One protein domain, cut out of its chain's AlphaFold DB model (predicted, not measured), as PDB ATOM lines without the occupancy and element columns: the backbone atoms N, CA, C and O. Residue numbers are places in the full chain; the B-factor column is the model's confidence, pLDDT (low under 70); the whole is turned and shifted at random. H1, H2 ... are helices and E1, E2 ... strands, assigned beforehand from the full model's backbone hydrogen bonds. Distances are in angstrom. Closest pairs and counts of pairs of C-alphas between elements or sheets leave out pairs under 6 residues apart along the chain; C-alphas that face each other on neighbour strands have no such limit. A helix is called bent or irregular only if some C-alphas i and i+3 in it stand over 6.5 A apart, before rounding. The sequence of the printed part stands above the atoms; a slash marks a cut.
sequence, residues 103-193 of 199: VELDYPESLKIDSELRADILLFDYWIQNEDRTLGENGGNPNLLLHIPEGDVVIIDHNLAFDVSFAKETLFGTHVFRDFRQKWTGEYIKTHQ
ATOM      1  N   VAL A 103     187.370 253.004 349.121       94.69
ATOM      2  CA  VAL A 103     187.009 252.393 350.407       94.69
ATOM      3  C   VAL A 103     187.984 251.272 350.726       94.69
ATOM      4  O   VAL A 103     188.656 250.773 349.832       94.69
ATOM      5  N   GLU A 104     188.066 250.855 351.983       94.81
ATOM      6  CA  GLU A 104     188.826 249.654 352.327       94.81
ATOM      7  C   GLU A 104     188.235 248.421 351.626       94.81
ATOM      8  O   GLU A 104     187.015 248.258 351.548       94.81
ATOM      9  N   LEU A 105     189.105 247.579 351.068       95.75
ATOM     10  CA  LEU A 105     188.711 246.395 350.319       95.75
ATOM     11  C   LEU A 105     188.122 245.336 351.257       95.75
ATOM     12  O   LEU A 105     188.796 244.855 352.166       95.75
ATOM     13  N   ASP A 106     186.896 244.900 350.983       94.75
ATOM     14  CA  ASP A 106     186.283 243.783 351.696       94.75
ATOM     15  C   ASP A 106     186.563 242.426 351.025       94.75
ATOM     16  O   ASP A 106     187.096 242.322 349.912       94.75
ATOM     17  N   TYR A 107     186.228 241.343 351.732       95.12
ATOM     18  CA  TYR A 107     186.498 239.992 351.245       95.12
ATOM     19  C   TYR A 107     185.764 239.673 349.926       95.12
ATOM     20  O   TYR A 107     186.439 239.226 348.995       95.12
ATOM     21  N   PRO A 108     184.444 239.918 349.770       94.44
ATOM     22  CA  PRO A 108     183.758 239.710 348.493       94.44
ATOM     23  C   PRO A 108     184.371 240.457 347.302       94.44
ATOM     24  O   PRO A 108     184.498 239.871 346.223       94.44
ATOM     25  N   GLU A 109     184.769 241.719 347.466       95.38
ATOM     26  CA  GLU A 109     185.384 242.500 346.389       95.38
ATOM     27  C   GLU A 109     186.806 242.019 346.073       95.38
ATOM     28  O   GLU A 109     187.203 241.980 344.903       95.38
ATOM     29  N   SER A 110     187.551 241.529 347.073       95.19
ATOM     30  CA  SER A 110     188.878 240.935 346.850       95.19
ATOM     31  C   SER A 110     188.840 239.755 345.871       95.19
ATOM     32  O   SER A 110     189.783 239.543 345.103       95.19
ATOM     33  N   LEU A 111     187.711 239.033 345.819       94.00
ATOM     34  CA  LEU A 111     187.480 237.916 344.904       94.00
ATOM     35  C   LEU A 111     187.233 238.346 343.454       94.00
ATOM     36  O   LEU A 111     187.170 237.468 342.586       94.00
ATOM     37  N   LYS A 112     187.185 239.648 343.152       94.38
ATOM     38  CA  LYS A 112     186.995 240.183 341.792       94.38
ATOM     39  C   LYS A 112     188.259 240.768 341.155       94.38
ATOM     40  O   LYS A 112     188.290 240.928 339.942       94.38
ATOM     41  N   ILE A 113     189.311 241.017 341.936       95.06
ATOM     42  CA  ILE A 113     190.584 241.591 341.459       95.06
ATOM     43  C   ILE A 113     191.254 240.678 340.419       95.06
ATOM     44  O   ILE A 113     191.153 239.459 340.522       95.06
ATOM     45  N   ASP A 114     191.965 241.215 339.431       95.75
ATOM     46  CA  ASP A 114     192.642 240.368 338.443       95.75
ATOM     47  C   ASP A 114     193.608 239.343 339.077       95.75
ATOM     48  O   ASP A 114     194.340 239.611 340.028       95.75
ATOM     49  N   SER A 115     193.602 238.135 338.520       95.50
ATOM     50  CA  SER A 115     194.356 236.997 339.040       95.50
ATOM     51  C   SER A 115     195.878 237.139 338.933       95.50
ATOM     52  O   SER A 115     196.580 236.514 339.725       95.50
ATOM     53  N   GLU A 116     196.405 237.867 337.943       95.06
ATOM     54  CA  GLU A 116     197.839 238.184 337.866       95.06
ATOM     55  C   GLU A 116     198.193 239.231 338.920       95.06
ATOM     56  O   GLU A 116     199.116 239.012 339.698       95.06
ATOM     57  N   LEU A 117     197.386 240.290 339.054       96.56
ATOM     58  CA  LEU A 117     197.624 241.325 340.063       96.56
ATOM     59  C   LEU A 117     197.627 240.763 341.495       96.56
ATOM     60  O   LEU A 117     198.473 241.128 342.308       96.56
ATOM     61  N   ARG A 118     196.733 239.821 341.810       97.62
ATOM     62  CA  ARG A 118     196.738 239.122 343.109       97.62
ATOM     63  C   ARG A 118     198.026 238.343 343.363       97.62
ATOM     64  O   ARG A 118     198.527 238.335 344.488       97.62
ATOM     65  N   ALA A 119     198.540 237.665 342.336       97.12
ATOM     66  CA  ALA A 119     199.784 236.911 342.431       97.12
ATOM     67  C   ALA A 119     201.002 237.838 342.554       97.12
ATOM     68  O   ALA A 119     201.918 237.504 343.310       97.12
ATOM     69  N   ASP A 120     200.979 238.990 341.874       96.94
ATOM     70  CA  ASP A 120     202.024 240.013 341.935       96.94
ATOM     71  C   ASP A 120     202.070 240.652 343.330       96.94
ATOM     72  O   ASP A 120     203.143 240.732 343.922       96.94
ATOM     73  N   ILE A 121     200.914 241.027 343.898       97.69
ATOM     74  CA  ILE A 121     200.822 241.597 345.255       97.69
ATOM     75  C   ILE A 121     201.320 240.591 346.301       97.69
ATOM     76  O   ILE A 121     202.170 240.937 347.115       97.69
ATOM     77  N   LEU A 122     200.876 239.327 346.244       98.00
ATOM     78  CA  LEU A 122     201.380 238.298 347.163       98.00
ATOM     79  C   LEU A 122     202.904 238.115 347.026       98.00
ATOM     80  O   LEU A 122     203.585 237.854 348.018       98.00
ATOM     81  N   LEU A 123     203.448 238.192 345.802       96.69
ATOM     82  CA  LEU A 123     204.881 237.982 345.577       96.69
ATOM     83  C   LEU A 123     205.681 239.154 346.128       96.69
ATOM     84  O   LEU A 123     206.732 238.950 346.735       96.69
ATOM     85  N   PHE A 124     205.161 240.360 345.931       96.94
ATOM     86  CA  PHE A 124     205.715 241.577 346.482       96.94
ATOM     87  C   PHE A 124     205.767 241.521 348.009       96.94
ATOM     88  O   PHE A 124     206.862 241.629 348.559       96.94
ATOM     89  N   ASP A 125     204.648 241.239 348.683       97.81
ATOM     90  CA  ASP A 125     204.602 241.139 350.149       97.81
ATOM     91  C   ASP A 125     205.496 240.011 350.686       97.81
ATOM     92  O   ASP A 125     206.141 240.165 351.722       97.81
ATOM     93  N   TYR A 126     205.645 238.907 349.944       96.75
ATOM     94  CA  TYR A 126     206.638 237.879 350.267       96.75
ATOM     95  C   TYR A 126     208.084 238.399 350.182       96.75
ATOM     96  O   TYR A 126     208.906 238.061 351.035       96.75
ATOM     97  N   TRP A 127     208.422 239.208 349.173       94.62
ATOM     98  CA  TRP A 127     209.775 239.754 348.999       94.62
ATOM     99  C   TRP A 127     210.127 240.829 350.015       94.62
ATOM    100  O   TRP A 127     211.254 240.835 350.510       94.62
ATOM    101  N   ILE A 128     209.180 241.705 350.342       96.38
ATOM    102  CA  ILE A 128     209.378 242.724 351.375       96.38
ATOM    103  C   ILE A 128     209.084 242.198 352.781       96.38
ATOM    104  O   ILE A 128     209.174 242.966 353.726       96.38
ATOM    105  N   GLN A 129     208.761 240.910 352.938       97.81
ATOM    106  CA  GLN A 129     208.495 240.277 354.235       97.81
ATOM    107  C   GLN A 129     207.352 240.956 355.017       97.81
ATOM    108  O   GLN A 129     207.470 241.196 356.214       97.81
ATOM    109  N   ASN A 130     206.258 241.287 354.331       97.69
ATOM    110  CA  ASN A 130     205.091 241.959 354.900       97.69
ATOM    111  C   ASN A 130     203.950 240.967 355.168       97.69
ATOM    112  O   ASN A 130     203.293 240.497 354.241       97.69
ATOM    113  N   GLU A 131     203.688 240.661 356.437       96.88
ATOM    114  CA  GLU A 131     202.635 239.715 356.846       96.88
ATOM    115  C   GLU A 131     201.294 240.389 357.154       96.88
ATOM    116  O   GLU A 131     200.300 239.697 357.372       96.88
ATOM    117  N   ASP A 132     201.253 241.723 357.170       96.62
ATOM    118  CA  ASP A 132     200.112 242.487 357.682       96.62
ATOM    119  C   ASP A 132     198.933 242.549 356.699       96.62
ATOM    120  O   ASP A 132     197.804 242.812 357.104       96.62
ATOM    121  N   ARG A 133     199.154 242.222 355.414       97.19
ATOM    122  CA  ARG A 133     198.123 242.229 354.360       97.19
ATOM    123  C   ARG A 133     197.165 241.036 354.457       97.19
ATOM    124  O   ARG A 133     197.171 240.115 353.631       97.19
ATOM    125  N   THR A 134     196.318 241.040 355.474       97.31
ATOM    126  CA  THR A 134     195.476 239.903 355.858       97.31
ATOM    127  C   THR A 134     194.009 240.125 355.519       97.31
ATOM    128  O   THR A 134     193.452 241.192 355.750       97.31
ATOM    129  N   LEU A 135     193.339 239.103 354.989       96.75
ATOM    130  CA  LEU A 135     191.887 239.141 354.807       96.75
ATOM    131  C   LEU A 135     191.323 237.726 354.661       96.75
ATOM    132  O   LEU A 135     191.900 236.853 354.003       96.75
ATOM    133  N   GLY A 136     190.159 237.506 355.256       92.75
ATOM    134  CA  GLY A 136     189.345 236.316 355.050       92.75
ATOM    135  C   GLY A 136     187.870 236.611 355.296       92.75
ATOM    136  O   GLY A 136     187.480 237.756 355.510       92.75
ATOM    137  N   GLU A 137     187.050 235.564 355.320       87.69
ATOM    138  CA  GLU A 137     185.596 235.673 355.517       87.69
ATOM    139  C   GLU A 137     185.201 236.375 356.826       87.69
ATOM    140  O   GLU A 137     184.157 237.014 356.896       87.69
ATOM    141  N   ASN A 138     186.055 236.290 357.851       89.62
ATOM    142  CA  ASN A 138     185.826 236.892 359.167       89.62
ATOM    143  C   ASN A 138     186.478 238.282 359.324       89.62
ATOM    144  O   ASN A 138     186.574 238.783 360.443       89.62
ATOM    145  N   GLY A 139     186.948 238.890 358.229       91.19
ATOM    146  CA  GLY A 139     187.688 240.152 358.233       91.19
ATOM    147  C   GLY A 139     189.208 239.974 358.267       91.19
ATOM    148  O   GLY A 139     189.732 238.877 358.051       91.19
ATOM    149  N   GLY A 140     189.919 241.076 358.486       93.62
ATOM    150  CA  GLY A 140     191.378 241.156 358.492       93.62
ATOM    151  C   GLY A 140     191.846 242.604 358.369       93.62
ATOM    152  O   GLY A 140     191.030 243.517 358.486       93.62
ATOM    153  N   ASN A 141     193.140 242.787 358.131       95.19
ATOM    154  CA  ASN A 141     193.736 244.070 357.782       95.19
ATOM    155  C   ASN A 141     194.173 244.048 356.307       95.19
ATOM    156  O   ASN A 141     195.307 243.672 356.000       95.19
ATOM    157  N   PRO A 142     193.282 244.357 355.351       95.25
ATOM    158  CA  PRO A 142     193.604 244.179 353.947       95.25
ATOM    159  C   PRO A 142     194.681 245.155 353.484       95.25
ATOM    160  O   PRO A 142     195.352 244.843 352.508       95.25
ATOM    161  N   ASN A 143     194.833 246.331 354.112       96.69
ATOM    162  CA  ASN A 143     195.720 247.411 353.650       96.69
ATOM    163  C   ASN A 143     195.587 247.692 352.134       96.69
ATOM    164  O   ASN A 143     196.540 248.073 351.450       96.69
ATOM    165  N   LEU A 144     194.396 247.446 351.585       97.25
ATOM    166  CA  LEU A 144     194.038 247.598 350.182       97.25
ATOM    167  C   LEU A 144     192.813 248.496 350.132       97.25
ATOM    168  O   LEU A 144     191.863 248.301 350.888       97.25
ATOM    169  N   LEU A 145     192.826 249.451 349.217       96.94
ATOM    170  CA  LEU A 145     191.678 250.278 348.908       96.94
ATOM    171  C   LEU A 145     191.067 249.816 347.587       96.94
ATOM    172  O   LEU A 145     191.794 249.489 346.653       96.94
ATOM    173  N   LEU A 146     189.745 249.811 347.493       96.94
ATOM    174  CA  LEU A 146     189.006 249.655 346.249       96.94
ATOM    175  C   LEU A 146     188.521 251.025 345.794       96.94
ATOM    176  O   LEU A 146     187.711 251.658 346.474       96.94
ATOM    177  N   HIS A 147     188.989 251.468 344.635       93.44
ATOM    178  CA  HIS A 147     188.497 252.678 343.999       93.44
ATOM    179  C   HIS A 147     187.149 252.380 343.333       93.44
ATOM    180  O   HIS A 147     187.094 251.750 342.278       93.44
ATOM    181  N   ILE A 148     186.045 252.781 343.972       86.88
ATOM    182  CA  ILE A 148     184.684 252.378 343.573       86.88
ATOM    183  C   ILE A 148     184.327 252.711 342.114       86.88
ATOM    184  O   ILE A 148     183.704 251.861 341.473       86.88
ATOM    185  N   PRO A 149     184.657 253.895 341.561       81.94
ATOM    186  CA  PRO A 149     184.205 254.228 340.211       81.94
ATOM    187  C   PRO A 149     184.922 253.430 339.102       81.94
ATOM    188  O   PRO A 149     184.342 253.223 338.037       81.94
ATOM    189  N   GLU A 150     186.134 252.934 339.359       79.62
ATOM    190  CA  GLU A 150     187.018 252.299 338.371       79.62
ATOM    191  C   GLU A 150     187.156 250.793 338.629       79.62
ATOM    192  O   GLU A 150     187.432 250.032 337.706       79.62
ATOM    193  N   GLY A 151     186.916 250.344 339.864       80.62
ATOM    194  CA  GLY A 151     187.103 248.957 340.292       80.62
ATOM    195  C   GLY A 151     188.567 248.569 340.523       80.62
ATOM    196  O   GLY A 151     188.855 247.395 340.754       80.62
ATOM    197  N   ASP A 152     189.481 249.538 340.472       90.31
ATOM    198  CA  ASP A 152     190.910 249.314 340.652       90.31
ATOM    199  C   ASP A 152     191.267 249.190 342.135       90.31
ATOM    200  O   ASP A 152     190.752 249.917 342.991       90.31
ATOM    201  N   VAL A 153     192.183 248.271 342.442       96.56
ATOM    202  CA  VAL A 153     192.735 248.135 343.791       96.56
ATOM    203  C   VAL A 153     193.952 249.036 343.940       96.56
ATOM    204  O   VAL A 153     194.768 249.126 343.028       96.56
ATOM    205  N   VAL A 154     194.099 249.664 345.100       97.38
ATOM    206  CA  VAL A 154     195.267 250.459 345.467       97.38
ATOM    207  C   VAL A 154     195.876 249.885 346.738       97.38
ATOM    208  O   VAL A 154     195.193 249.743 347.750       97.38
ATOM    209  N   ILE A 155     197.161 249.545 346.704       98.00
ATOM    210  CA  ILE A 155     197.892 249.083 347.879       98.00
ATOM    211  C   ILE A 155     198.316 250.279 348.731       98.00
ATOM    212  O   ILE A 155     198.696 251.330 348.210       98.00
ATOM    213  N   ILE A 156     198.234 250.117 350.047       97.31
ATOM    214  CA  ILE A 156     198.680 251.079 351.054       97.31
ATOM    215  C   ILE A 156     199.382 250.329 352.191       97.31
ATOM    216  O   ILE A 156     199.410 249.100 352.185       97.31
ATOM    217  N   ASP A 157     199.932 251.109 353.122       95.88
ATOM    218  CA  ASP A 157     200.411 250.710 354.449       95.88
ATOM    219  C   ASP A 157     201.393 249.523 354.478       95.88
ATOM    220  O   ASP A 157     201.015 248.352 354.409       95.88
ATOM    221  N   HIS A 158     202.683 249.849 354.572       97.38
ATOM    222  CA  HIS A 158     203.779 248.880 354.623       97.38
ATOM    223  C   HIS A 158     204.721 249.137 355.806       97.38
ATOM    224  O   HIS A 158     205.903 248.788 355.746       97.38
ATOM    225  N   ASN A 159     204.240 249.763 356.886       96.75
ATOM    226  CA  ASN A 159     205.094 250.091 358.033       96.75
ATOM    227  C   ASN A 159     205.678 248.846 358.725       96.75
ATOM    228  O   ASN A 159     206.733 248.949 359.346       96.75
ATOM    229  N   LEU A 160     205.024 247.688 358.586       96.88
ATOM    230  CA  LEU A 160     205.454 246.398 359.138       96.88
ATOM    231  C   LEU A 160     206.246 245.520 358.148       96.88
ATOM    232  O   LEU A 160     206.475 244.343 358.412       96.88
ATOM    233  N   ALA A 161     206.676 246.067 357.008       97.69
ATOM    234  CA  ALA A 161     207.554 245.354 356.087       97.69
ATOM    235  C   ALA A 161     208.987 245.202 356.642       97.69
ATOM    236  O   ALA A 161     209.434 245.962 357.502       97.69
ATOM    237  N   PHE A 162     209.735 244.252 356.077       97.31
ATOM    238  CA  PHE A 162     211.113 243.895 356.435       97.31
ATOM    239  C   PHE A 162     211.258 243.384 357.877       97.31
ATOM    240  O   PHE A 162     212.288 243.606 358.524       97.31
ATOM    241  N   ASP A 163     210.227 242.704 358.384       94.50
ATOM    242  CA  ASP A 163     210.226 242.149 359.732       94.50
ATOM    243  C   ASP A 163     211.225 240.985 359.851       94.50
ATOM    244  O   ASP A 163     211.138 239.961 359.175       94.50
ATOM    245  N   VAL A 164     212.172 241.112 360.782       92.69
ATOM    246  CA  VAL A 164     213.161 240.067 361.090       92.69
ATOM    247  C   VAL A 164     212.536 238.783 361.644       92.69
ATOM    248  O   VAL A 164     213.185 237.737 361.642       92.69
ATOM    249  N   SER A 165     211.304 238.863 362.146       95.50
ATOM    250  CA  SER A 165     210.512 237.745 362.656       95.50
ATOM    251  C   SER A 165     209.582 237.115 361.614       95.50
ATOM    252  O   SER A 165     208.868 236.169 361.948       95.50
ATOM    253  N   PHE A 166     209.655 237.571 360.357       96.12
ATOM    254  CA  PHE A 166     208.865 237.074 359.235       96.12
ATOM    255  C   PHE A 166     208.812 235.541 359.153       96.12
ATOM    256  O   PHE A 166     209.839 234.849 359.112       96.12
ATOM    257  N   ALA A 167     207.599 235.013 359.025       96.12
ATOM    258  CA  ALA A 167     207.300 233.602 358.875       96.12
ATOM    259  C   ALA A 167     206.427 233.358 357.635       96.12
ATOM    260  O   ALA A 167     205.219 233.582 357.604       96.12
ATOM    261  N   LYS A 168     207.018 232.753 356.600       95.19
ATOM    262  CA  LYS A 168     206.298 232.403 355.359       95.19
ATOM    263  C   LYS A 168     204.994 231.623 355.609       95.19
ATOM    264  O   LYS A 168     204.059 231.735 354.822       95.19
ATOM    265  N   GLU A 169     204.936 230.807 356.661       96.38
ATOM    266  CA  GLU A 169     203.742 230.068 357.070       96.38
ATOM    267  C   GLU A 169     202.603 231.001 357.491       96.38
ATOM    268  O   GLU A 169     201.460 230.749 357.110       96.38
ATOM    269  N   THR A 170     202.908 232.074 358.223       96.06
ATOM    270  CA  THR A 170     201.939 233.107 358.605       96.06
ATOM    271  C   THR A 170     201.434 233.814 357.358       96.06
ATOM    272  O   THR A 170     200.231 233.776 357.105       96.06
ATOM    273  N   LEU A 171     202.338 234.340 356.519       96.75
ATOM    274  CA  LEU A 171     201.971 235.004 355.264       96.75
ATOM    275  C   LEU A 171     201.028 234.132 354.420       96.75
ATOM    276  O   LEU A 171     199.928 234.544 354.067       96.75
ATOM    277  N   PHE A 172     201.421 232.893 354.114       96.44
ATOM    278  CA  PHE A 172     200.597 232.015 353.279       96.44
ATOM    279  C   PHE A 172     199.351 231.474 353.993       96.44
ATOM    280  O   PHE A 172     198.475 230.920 353.332       96.44
ATOM    281  N   GLY A 173     199.249 231.627 355.313       96.38
ATOM    282  CA  GLY A 173     198.064 231.273 356.085       96.38
ATOM    283  C   GLY A 173     197.002 232.374 356.109       96.38
ATOM    284  O   GLY A 173     195.812 232.064 356.100       96.38
ATOM    285  N   THR A 174     197.407 233.647 356.116       96.56
ATOM    286  CA  THR A 174     196.507 234.779 356.408       96.56
ATOM    287  C   THR A 174     196.368 235.786 355.271       96.56
ATOM    288  O   THR A 174     195.360 236.493 355.223       96.56
ATOM    289  N   HIS A 175     197.321 235.833 354.335       98.00
ATOM    290  CA  HIS A 175     197.338 236.847 353.285       98.00
ATOM    291  C   HIS A 175     196.067 236.805 352.425       98.00
ATOM    292  O   HIS A 175     195.595 235.723 352.056       98.00
ATOM    293  N   VAL A 176     195.540 237.981 352.065       97.81
ATOM    294  CA  VAL A 176     194.298 238.140 351.273       97.81
ATOM    295  C   VAL A 176     194.313 237.340 349.964       97.81
ATOM    296  O   VAL A 176     193.310 236.757 349.563       97.81
ATOM    297  N   PHE A 177     195.478 237.248 349.324       97.81
ATOM    298  CA  PHE A 177     195.686 236.527 348.062       97.81
ATOM    299  C   PHE A 177     196.489 235.228 348.189       97.81
ATOM    300  O   PHE A 177     197.059 234.773 347.202       97.81
ATOM    301  N   ARG A 178     196.554 234.613 349.378       96.12
ATOM    302  CA  ARG A 178     197.340 233.383 349.624       96.12
ATOM    303  C   ARG A 178     197.107 232.265 348.596       96.12
ATOM    304  O   ARG A 178     198.056 231.594 348.188       96.12
ATOM    305  N   ASP A 179     195.876 232.143 348.103       95.88
ATOM    306  CA  ASP A 179     195.459 231.154 347.107       95.88
ATOM    307  C   ASP A 179     195.893 231.500 345.677       95.88
ATOM    308  O   ASP A 179     195.341 230.939 344.741       95.88
ATOM    309  N   PHE A 180     196.819 232.443 345.464       96.44
ATOM    310  CA  PHE A 180     197.389 232.757 344.145       96.44
ATOM    311  C   PHE A 180     198.865 232.364 344.021       96.44
ATOM    312  O   PHE A 180     199.452 232.472 342.942       96.44
ATOM    313  N   ARG A 181     199.458 231.807 345.085       94.44
ATOM    314  CA  ARG A 181     200.843 231.312 345.102       94.44
ATOM    315  C   ARG A 181     201.134 230.278 344.012       94.44
ATOM    316  O   ARG A 181     202.244 230.214 343.495       94.44
ATOM    317  N   GLN A 182     200.159 229.457 343.638       93.38
ATOM    318  CA  GLN A 182     200.288 228.443 342.588       93.38
ATOM    319  C   GLN A 182     200.605 229.026 341.205       93.38
ATOM    320  O   GLN A 182     201.058 228.284 340.335       93.38
ATOM    321  N   LYS A 183     200.409 230.335 340.992       94.38
ATOM    322  CA  LYS A 183     200.848 231.016 339.768       94.38
ATOM    323  C   LYS A 183     202.362 231.194 339.677       94.38
ATOM    324  O   LYS A 183     202.881 231.379 338.577       94.38
ATOM    325  N   TRP A 184     203.084 231.101 340.794       93.44
ATOM    326  CA  TRP A 184     204.529 231.326 340.864       93.44
ATOM    327  C   TRP A 184     205.334 230.161 340.293       93.44
ATOM    328  O   TRP A 184     206.062 229.447 340.985       93.44
ATOM    329  N   THR A 185     205.216 229.964 338.987       92.81
ATOM    330  CA  THR A 185     206.104 229.084 338.236       92.81
ATOM    331  C   THR A 185     207.527 229.652 338.222       92.81
ATOM    332  O   THR A 185     207.749 230.844 338.447       92.81
ATOM    333  N   GLY A 186     208.518 228.816 337.901       89.38
ATOM    334  CA  GLY A 186     209.895 229.295 337.743       89.38
ATOM    335  C   GLY A 186     210.027 230.414 336.702       89.38
ATOM    336  O   GLY A 186     210.851 231.304 336.870       89.38
ATOM    337  N   GLU A 187     209.192 230.401 335.660       89.62
ATOM    338  CA  GLU A 187     209.165 231.451 334.635       89.62
ATOM    339  C   GLU A 187     208.545 232.753 335.155       89.62
ATOM    340  O   GLU A 187     209.067 233.841 334.905       89.62
ATOM    341  N   TYR A 188     207.479 232.640 335.948       89.56
ATOM    342  CA  TYR A 188     206.824 233.781 336.580       89.56
ATOM    343  C   TYR A 188     207.784 234.539 337.508       89.56
ATOM    344  O   TYR A 188     207.907 235.762 337.420       89.56
ATOM    345  N   ILE A 189     208.534 233.811 338.345       87.75
ATOM    346  CA  ILE A 189     209.539 234.405 339.238       87.75
ATOM    347  C   ILE A 189     210.681 235.045 338.442       87.75
ATOM    348  O   ILE A 189     211.071 236.171 338.741       87.75
ATOM    349  N   LYS A 190     211.196 234.375 337.403       86.19
ATOM    350  CA  LYS A 190     212.265 234.928 336.552       86.19
ATOM    351  C   LYS A 190     211.852 236.222 335.861       86.19
ATOM    352  O   LYS A 190     212.651 237.153 335.790       86.19
ATOM    353  N   THR A 191     210.615 236.287 335.377       85.44
ATOM    354  CA  THR A 191     210.072 237.489 334.732       85.44
ATOM    355  C   THR A 191     210.109 238.682 335.687       85.44
ATOM    356  O   THR A 191     210.555 239.761 335.302       85.44
ATOM    357  N   HIS A 192     209.726 238.480 336.950       83.75
ATOM    358  CA  HIS A 192     209.733 239.532 337.967       83.75
ATOM    359  C   HIS A 192     211.132 239.869 338.494       83.75
ATOM    360  O   HIS A 192     211.440 241.039 338.696       83.75
ATOM    361  N   GLN A 193     212.016 238.879 338.640       79.12
ATOM    362  CA  GLN A 193     213.421 239.130 338.980       79.12
ATOM    363  C   GLN A 193     214.104 240.001 337.928       79.12
ATOM    364  O   GLN A 193     214.843 240.915 338.277       79.12
TER     365      GLN A 193
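AT A GLANCE: This is residues 103 to 193 of the 199 residues of an uncharacterized protein of Verrucomicrobia bacterium S94 (UniProt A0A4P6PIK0). One helix, H2, runs through the middle, with the short helix H4 crossing it on one side and a small two-stranded hairpin, E1 and E2, on the other. H5 lies far out at the end of the printed part, and two long loops, residues 128 to 143 and 156 to 167, join the hairpin to the helices. The printed part has 91 residues, with five named helices and two named strands in the order H1 H2 E1 E2 H3 H4 H5 along the chain; E1 and E2 make an antiparallel sheet, and the 46 residues in named elements are mostly helix. It is compact and rounded, with a radius of gyration of the C-alphas of 12.8 A and spans of 34 by 29 by 21 A.

HOW THE PARTS SIT: Residues 103 to 104 pair antiparallel with residues 145 to 146 of E1, residues 144 to 147. H1, residues 107 to 110, is apart from H2, residues 115 to 127. E1 and E2, residues 152 to 155, form an antiparallel hairpin at 150 degrees, with N 145 and O 154 2.8 A apart, within hydrogen-bond range. H3, residues 168 to 174, is close to but not clearly touching H2; their closest C-alphas, Tyr 126 and Leu 171, are 7.4 A apart. H2 touches H4, residues 178 to 183, about perpendicular at 76 degrees; their closest C-alphas, Ala 119 and Phe 180, are 5.1 A apart. H5, residues 186 to 193, is near H2 and meets H4 only through their link. Every O i to N i+4 pair is within range in H2, H3 and H5; H1 is too short for one, and H4 has 0 of 2, but 2 of 3 O i to N i+3 pairs.

IN THESE COORDINATES: H1 begins at C-alpha 107, (186.498, 239.992, 351.245). H2 is 18.6 A long, H4 10.7 A, H5 10.5 A, H3 and E2 10.1 A, E1 9.7 A and H1 5.1 A. H4 is irregular: C-alphas 179 and 182 are 7.1 A apart. H5 ends at C-alpha 193, (213.421, 239.130, 338.980).

THE WHOLE: The C-alphas farthest apart, Pro 149 and Val 164, are 38.4 A apart. The printed part has no cut, the links H2 to E1 and E2 to H3 are long, and no printed residue is under 70 in pLDDT.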